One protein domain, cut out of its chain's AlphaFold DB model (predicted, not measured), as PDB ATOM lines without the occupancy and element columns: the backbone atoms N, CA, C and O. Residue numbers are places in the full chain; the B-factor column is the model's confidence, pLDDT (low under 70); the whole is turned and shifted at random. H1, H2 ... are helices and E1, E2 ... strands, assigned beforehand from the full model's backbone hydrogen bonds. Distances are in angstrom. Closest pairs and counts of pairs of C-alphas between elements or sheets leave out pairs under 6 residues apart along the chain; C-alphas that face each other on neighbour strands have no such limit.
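What this domain is: This is residues 3 to 55 of the 411 residues of an uncharacterized protein of Acidobacteria bacterium (UniProt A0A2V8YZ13). With little regular structure, this small domain has the strand hairpin of E1 and E2 towards one end and the helix H1 at the other, joined by long loops; the last strand, E3, returns to pair with residues 3 to 4. The printed part has 53 residues, only 20 of them in named elements, in the order E1, E2, H1, E3; the class is mixed. It is compact and rounded, with a radius of gyration of the C-alphas of 11.4 A and spans of 28 by 24 by 20 A.

Where its parts are: E1, residues 8 to 10, begins at C-alpha (138.648, 118.547, 178.986) and is 6.8 A long. E2, residues 13 to 15, measures 6.5 A. H1, residues 27 to 37, measures 15.1 A. E3, residues 52 to 54, measures 6.9 A and ends at C-alpha (134.164, 106.296, 167.962).

How they stand to each other: The hairpin E1 and E2 is antiparallel, at 145 degrees; N 15 and O 8 are 2.8 A apart, within hydrogen-bond range. E3 pairs with no named strand, but its residues 52 to 53 pair antiparallel with residues 3 to 4. E3 is apart from E1, E2 and H1, and H1 is apart from E1. In H1 every O i to N i+4 pair is within hydrogen-bond range.

The domain as a whole: The C-alphas farthest apart, those of Glu 36 and Thr 49, are 30.1 A apart. The links E2 to H1 and H1 to E3 are long. The printed part has no cut, and no printed residue is under 70 in pLDDT.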
ATOM      1  N   ALA A   3     133.124 110.134 171.231       96.06
ATOM      2  CA  ALA A   3     132.908 110.563 172.613       96.06
ATOM      3  C   ALA A   3     134.246 110.816 173.299       96.06
ATOM      4  O   ALA A   3     135.192 110.055 173.123       96.06
ATOM      5  N   ALA A   4     134.310 111.867 174.114       96.12
ATOM      6  CA  ALA A   4     135.438 112.101 175.007       96.12
ATOM      7  C   ALA A   4     135.428 111.118 176.187       96.12
ATOM      8  O   ALA A   4     134.419 110.996 176.880       96.12
ATOM      9  N   GLU A   5     136.556 110.468 176.458       95.19
ATOM     10  CA  GLU A   5     136.711 109.533 177.585       95.19
ATOM     11  C   GLU A   5     136.977 110.238 178.926       95.19
ATOM     12  O   GLU A   5     136.853 109.652 180.004       95.19
ATOM     13  N   ASP A   6     137.345 111.519 178.881       93.62
ATOM     14  CA  ASP A   6     137.599 112.334 180.064       93.62
ATOM     15  C   ASP A   6     137.041 113.751 179.909       93.62
ATOM     16  O   ASP A   6     136.673 114.197 178.819       93.62
ATOM     17  N   SER A   7     136.988 114.478 181.022       93.75
ATOM     18  CA  SER A   7     136.751 115.914 180.993       93.75
ATOM     19  C   SER A   7     137.925 116.638 180.339       93.75
ATOM     20  O   SER A   7     139.082 116.256 180.510       93.75
ATOM     21  N   PHE A   8     137.632 117.714 179.620       95.00
ATOM     22  CA  PHE A   8     138.648 118.547 178.986       95.00
ATOM     23  C   PHE A   8     138.219 120.011 178.973       95.00
ATOM     24  O   PHE A   8     137.058 120.338 179.225       95.00
ATOM     25  N   GLU A   9     139.166 120.900 178.692       95.31
ATOM     26  CA  GLU A   9     138.911 122.331 178.557       95.31
ATOM     27  C   GLU A   9     139.238 122.786 177.134       95.31
ATOM     28  O   GLU A   9     140.289 122.450 176.590       95.31
ATOM     29  N   ALA A  10     138.333 123.555 176.533       94.06
ATOM     30  CA  ALA A  10     138.550 124.223 175.254       94.06
ATOM     31  C   ALA A  10     137.886 125.604 175.282       94.06
ATOM     32  O   ALA A  10     136.768 125.752 175.774       94.06
ATOM     33  N   ASP A  11     138.585 126.626 174.781       93.69
ATOM     34  CA  ASP A  11     138.121 128.024 174.755       93.69
ATOM     35  C   ASP A  11     137.631 128.558 176.120       93.69
ATOM     36  O   ASP A  11     136.657 129.311 176.197       93.69
ATOM     37  N   GLY A  12     138.277 128.144 177.218       91.94
ATOM     38  CA  GLY A  12     137.895 128.532 178.583       91.94
ATOM     39  C   GLY A  12     136.595 127.890 179.086       91.94
ATOM     40  O   GLY A  12     136.012 128.361 180.064       91.94
ATOM     41  N   ARG A  13     136.096 126.847 178.408       93.81
ATOM     42  CA  ARG A  13     134.918 126.064 178.803       93.81
ATOM     43  C   ARG A  13     135.329 124.647 179.170       93.81
ATOM     44  O   ARG A  13     136.080 124.009 178.437       93.81
ATOM     45  N   LYS A  14     134.778 124.147 180.273       94.75
ATOM     46  CA  LYS A  14     134.941 122.758 180.704       94.75
ATOM     47  C   LYS A  14     133.857 121.878 180.081       94.75
ATOM     48  O   LYS A  14     132.676 122.211 180.156       94.75
ATOM     49  N   PHE A  15     134.273 120.751 179.524       94.50
ATOM     50  CA  PHE A  15     133.422 119.710 178.962       94.50
ATOM     51  C   PHE A  15     133.538 118.440 179.807       94.50
ATOM     52  O   PHE A  15     134.605 118.142 180.348       94.50
ATOM     53  N   ASN A  16     132.436 117.707 179.943       93.81
ATOM     54  CA  ASN A  16     132.368 116.487 180.747       93.81
ATOM     55  C   ASN A  16     132.728 115.244 179.905       93.81
ATOM     56  O   ASN A  16     132.611 115.300 178.674       93.81
ATOM     57  N   PRO A  17     133.107 114.117 180.539       93.94
ATOM     58  CA  PRO A  17     133.202 112.831 179.849       93.94
ATOM     59  C   PRO A  17     131.895 112.501 179.115       93.94
ATOM     60  O   PRO A  17     130.805 112.836 179.585       93.94
ATOM     61  N   GLY A  18     132.016 111.878 177.947       94.44
ATOM     62  CA  GLY A  18     130.913 111.593 177.031       94.44
ATOM     63  C   GLY A  18     130.486 112.755 176.140       94.44
ATOM     64  O   GLY A  18     129.542 112.607 175.368       94.44
ATOM     65  N   THR A  19     131.167 113.905 176.197       94.94
ATOM     66  CA  THR A  19     130.929 114.995 175.238       94.94
ATOM     67  C   THR A  19     131.163 114.492 173.816       94.94
ATOM     68  O   THR A  19     132.233 113.960 173.514       94.94
ATOM     69  N   PHE A  20     130.178 114.689 172.937       94.31
ATOM     70  CA  PHE A  20     130.305 114.323 171.530       94.31
ATOM     71  C   PHE A  20     131.184 115.318 170.781       94.31
ATOM     72  O   PHE A  20     130.936 116.524 170.775       94.31
ATOM     73  N   ILE A  21     132.195 114.784 170.106       94.12
ATOM     74  CA  ILE A  21     133.126 115.523 169.268       94.12
ATOM     75  C   ILE A  21     132.812 115.179 167.812       94.12
ATOM     76  O   ILE A  21     132.829 114.021 167.380       94.12
ATOM     77  N   LEU A  22     132.496 116.216 167.040       92.56
ATOM     78  CA  LEU A  22     132.300 116.127 165.601       92.56
ATOM     79  C   LEU A  22     133.422 116.901 164.916       92.56
ATOM     80  O   LEU A  22     133.529 118.116 165.072       92.56
ATOM     81  N   ARG A  23     134.257 116.184 164.166       90.44
ATOM     82  CA  ARG A  23     135.330 116.762 163.351       90.44
ATOM     83  C   ARG A  23     134.807 117.036 161.944       90.44
ATOM     84  O   ARG A  23     133.991 116.264 161.446       90.44
ATOM     85  N   ASP A  24     135.257 118.138 161.347       87.06
ATOM     86  CA  ASP A  24     134.974 118.515 159.953       87.06
ATOM     87  C   ASP A  24     133.479 118.536 159.573       87.06
ATOM     88  O   ASP A  24     133.098 118.242 158.441       87.06
ATOM     89  N   ALA A  25     132.607 118.872 160.527       86.12
ATOM     90  CA  ALA A  25     131.165 118.860 160.319       86.12
ATOM     91  C   ALA A  25     130.634 120.174 159.720       86.12
ATOM     92  O   ALA A  25     131.143 121.261 160.002       86.12
ATOM     93  N   ASP A  26     129.554 120.082 158.935       90.25
ATOM     94  CA  ASP A  26     128.840 121.254 158.423       90.25
ATOM     95  C   ASP A  26     128.156 121.996 159.578       90.25
ATOM     96  O   ASP A  26     127.143 121.563 160.138       90.25
ATOM     97  N   ARG A  27     128.727 123.150 159.923       88.19
ATOM     98  CA  ARG A  27     128.250 123.996 161.013       88.19
ATOM     99  C   ARG A  27     126.798 124.433 160.830       88.19
ATOM    100  O   ARG A  27     126.052 124.417 161.804       88.19
ATOM    101  N   ALA A  28     126.388 124.810 159.620       90.06
ATOM    102  CA  ALA A  28     125.035 125.308 159.379       90.06
ATOM    103  C   ALA A  28     124.003 124.184 159.543       90.06
ATOM    104  O   ALA A  28     122.941 124.387 160.136       90.06
ATOM    105  N   GLN A  29     124.338 122.983 159.065       90.94
ATOM    106  CA  GLN A  29     123.507 121.799 159.266       90.94
ATOM    107  C   GLN A  29     123.395 121.434 160.754       90.94
ATOM    108  O   GLN A  29     122.291 121.163 161.232       90.94
ATOM    109  N   LEU A  30     124.512 121.452 161.490       90.25
ATOM    110  CA  LEU A  30     124.533 121.127 162.917       90.25
ATOM    111  C   LEU A  30     123.790 122.150 163.768       90.25
ATOM    112  O   LEU A  30     123.019 121.749 164.631       90.25
ATOM    113  N   GLU A  31     123.981 123.448 163.534       89.94
ATOM    114  CA  GLU A  31     123.281 124.496 164.284       89.94
ATOM    115  C   GLU A  31     121.764 124.407 164.069       89.94
ATOM    116  O   GLU A  31     120.999 124.552 165.022       89.94
ATOM    117  N   LYS A  32     121.320 124.079 162.848       91.56
ATOM    118  CA  LYS A  32     119.903 123.828 162.564       91.56
ATOM    119  C   LYS A  32     119.376 122.603 163.317       91.56
ATOM    120  O   LYS A  32     118.363 122.706 164.005       91.56
ATOM    121  N   ALA A  33     120.057 121.462 163.206       90.56
ATOM    122  CA  ALA A  33     119.644 120.230 163.879       90.56
ATOM    123  C   ALA A  33     119.652 120.383 165.411       90.56
ATOM    124  O   ALA A  33     118.735 119.938 166.096       90.56
ATOM    125  N   ALA A  34     120.662 121.064 165.951       90.88
ATOM    126  CA  ALA A  34     120.780 121.338 167.373       90.88
ATOM    127  C   ALA A  34     119.664 122.257 167.878       90.88
ATOM    128  O   ALA A  34     119.112 121.996 168.942       90.88
ATOM    129  N   ALA A  35     119.276 123.277 167.106       90.81
ATOM    130  CA  ALA A  35     118.149 124.138 167.452       90.81
ATOM    131  C   ALA A  35     116.819 123.366 167.502       90.81
ATOM    132  O   ALA A  35     116.028 123.581 168.419       90.81
ATOM    133  N   GLU A  36     116.585 122.443 166.563       89.19
ATOM    134  CA  GLU A  36     115.384 121.591 166.543       89.19
ATOM    135  C   GLU A  36     115.327 120.623 167.738       89.19
ATOM    136  O   GLU A  36     114.244 120.336 168.246       89.19
ATOM    137  N   LEU A  37     116.485 120.145 168.207       88.75
ATOM    138  CA  LEU A  37     116.607 119.186 169.311       88.75
ATOM    139  C   LEU A  37     116.870 119.837 170.681       88.75
ATOM    140  O   LEU A  37     116.942 119.133 171.686       88.75
ATOM    141  N   GLY A  38     117.040 121.161 170.740       89.69
ATOM    142  CA  GLY A  38     117.411 121.877 171.965       89.69
ATOM    143  C   GLY A  38     118.825 121.563 172.473       89.69
ATOM    144  O   GLY A  38     119.088 121.685 173.667       89.69
ATOM    145  N   LEU A  39     119.736 121.142 171.591       90.38
ATOM    146  CA  LEU A  39     121.117 120.805 171.933       90.38
ATOM    147  C   LEU A  39     122.020 122.043 171.893       90.38
ATOM    148  O   LEU A  39     121.887 122.919 171.039       90.38
ATOM    149  N   HIS A  40     123.001 122.085 172.792       88.19
ATOM    150  CA  HIS A  40     124.048 123.099 172.776       88.19
ATOM    151  C   HIS A  40     125.242 122.610 171.955       88.19
ATOM    152  O   HIS A  40     125.838 121.584 172.273       88.19
ATOM    153  N   VAL A  41     125.620 123.367 170.924       90.75
ATOM    154  CA  VAL A  41     126.812 123.096 170.108       90.75
ATOM    155  C   VAL A  41     127.844 124.188 170.355       90.75
ATOM    156  O   VAL A  41     127.526 125.378 170.340       90.75
ATOM    157  N   HIS A  42     129.093 123.784 170.580       91.50
ATOM    158  CA  HIS A  42     130.233 124.686 170.702       91.50
ATOM    159  C   HIS A  42     131.215 124.409 169.568       91.50
ATOM    160  O   HIS A  42     131.807 123.335 169.507       91.50
ATOM    161  N   ALA A  43     131.373 125.372 168.662       91.56
ATOM    162  CA  ALA A  43     132.371 125.294 167.603       91.56
ATOM    163  C   ALA A  43     133.714 125.815 168.126       91.56
ATOM    164  O   ALA A  43     133.783 126.931 168.640       91.56
ATOM    165  N   THR A  44     134.773 125.024 167.963       90.44
ATOM    166  CA  THR A  44     136.127 125.370 168.401       90.44
ATOM    167  C   THR A  44     137.155 125.029 167.327       90.44
ATOM    168  O   THR A  44     136.980 124.068 166.580       90.44
ATOM    169  N   ASN A  45     138.232 125.815 167.275       89.88
ATOM    170  CA  ASN A  45     139.443 125.507 166.505       89.88
ATOM    171  C   ASN A  45     140.586 125.034 167.424       89.88
ATOM    172  O   ASN A  45     141.725 124.903 166.974       89.88
ATOM    173  N   ALA A  46     140.316 124.844 168.720       88.81
ATOM    174  CA  ALA A  46     141.299 124.356 169.669       88.81
ATOM    175  C   ALA A  46     141.699 122.917 169.324       88.81
ATOM    176  O   ALA A  46     140.864 122.087 168.960       88.81
ATOM    177  N   ASN A  47     142.986 122.609 169.470       88.12
ATOM    178  CA  ASN A  47     143.445 121.233 169.371       88.12
ATOM    179  C   ASN A  47     143.043 120.478 170.645       88.12
ATOM    180  O   ASN A  47     143.490 120.832 171.735       88.12
ATOM    181  N   LEU A  48     142.194 119.460 170.508       92.00
ATOM    182  CA  LEU A  48     141.696 118.672 171.634       92.00
ATOM    183  C   LEU A  48     142.706 117.573 171.990       92.00
ATOM    184  O   LEU A  48     143.038 116.747 171.144       92.00
ATOM    185  N   THR A  49     143.173 117.545 173.240       89.44
ATOM    186  CA  THR A  49     144.162 116.570 173.750       89.44
ATOM    187  C   THR A  49     143.549 115.448 174.595       89.44
ATOM    188  O   THR A  49     144.265 114.740 175.299       89.44
ATOM    189  N   VAL A  50     142.226 115.292 174.553       94.31
ATOM    190  CA  VAL A  50     141.488 114.271 175.307       94.31
ATOM    191  C   VAL A  50     141.431 112.953 174.536       94.31
ATOM    192  O   VAL A  50     141.333 112.965 173.310       94.31
ATOM    193  N   ALA A  51     141.487 111.825 175.249       94.88
ATOM    194  CA  ALA A  51     141.226 110.515 174.663       94.88
ATOM    195  C   ALA A  51     139.771 110.435 174.179       94.88
ATOM    196  O   ALA A  51     138.861 110.983 174.811       94.88
ATOM    197  N   THR A  52     139.568 109.784 173.040       95.94
ATOM    198  CA  THR A  52     138.258 109.660 172.412       95.94
ATOM    199  C   THR A  52     138.109 108.310 171.741       95.94
ATOM    200  O   THR A  52     139.056 107.832 171.113       95.94
ATOM    201  N   HIS A  53     136.887 107.794 171.723       95.75
ATOM    202  CA  HIS A  53     136.516 106.625 170.935       95.75
ATOM    203  C   HIS A  53     135.350 106.930 169.998       95.75
ATOM    204  O   HIS A  53     134.599 107.894 170.184       95.75
ATOM    205  N   ALA A  54     135.217 106.122 168.949       94.50
ATOM    206  CA  ALA A  54     134.164 106.296 167.962       94.50
ATOM    207  C   ALA A  54     132.792 105.943 168.553       94.50
ATOM    208  O   ALA A  54     132.658 104.988 169.308       94.50
ATOM    209  N   ILE A  55     131.763 106.695 168.157       93.06
ATOM    210  CA  ILE A  55     130.363 106.336 168.405       93.06
ATOM    211  C   ILE A  55     129.714 105.976 167.075       93.06
ATOM    212  O   ILE A  55     129.861 106.696 166.078       93.06
TER     213      ILE A  55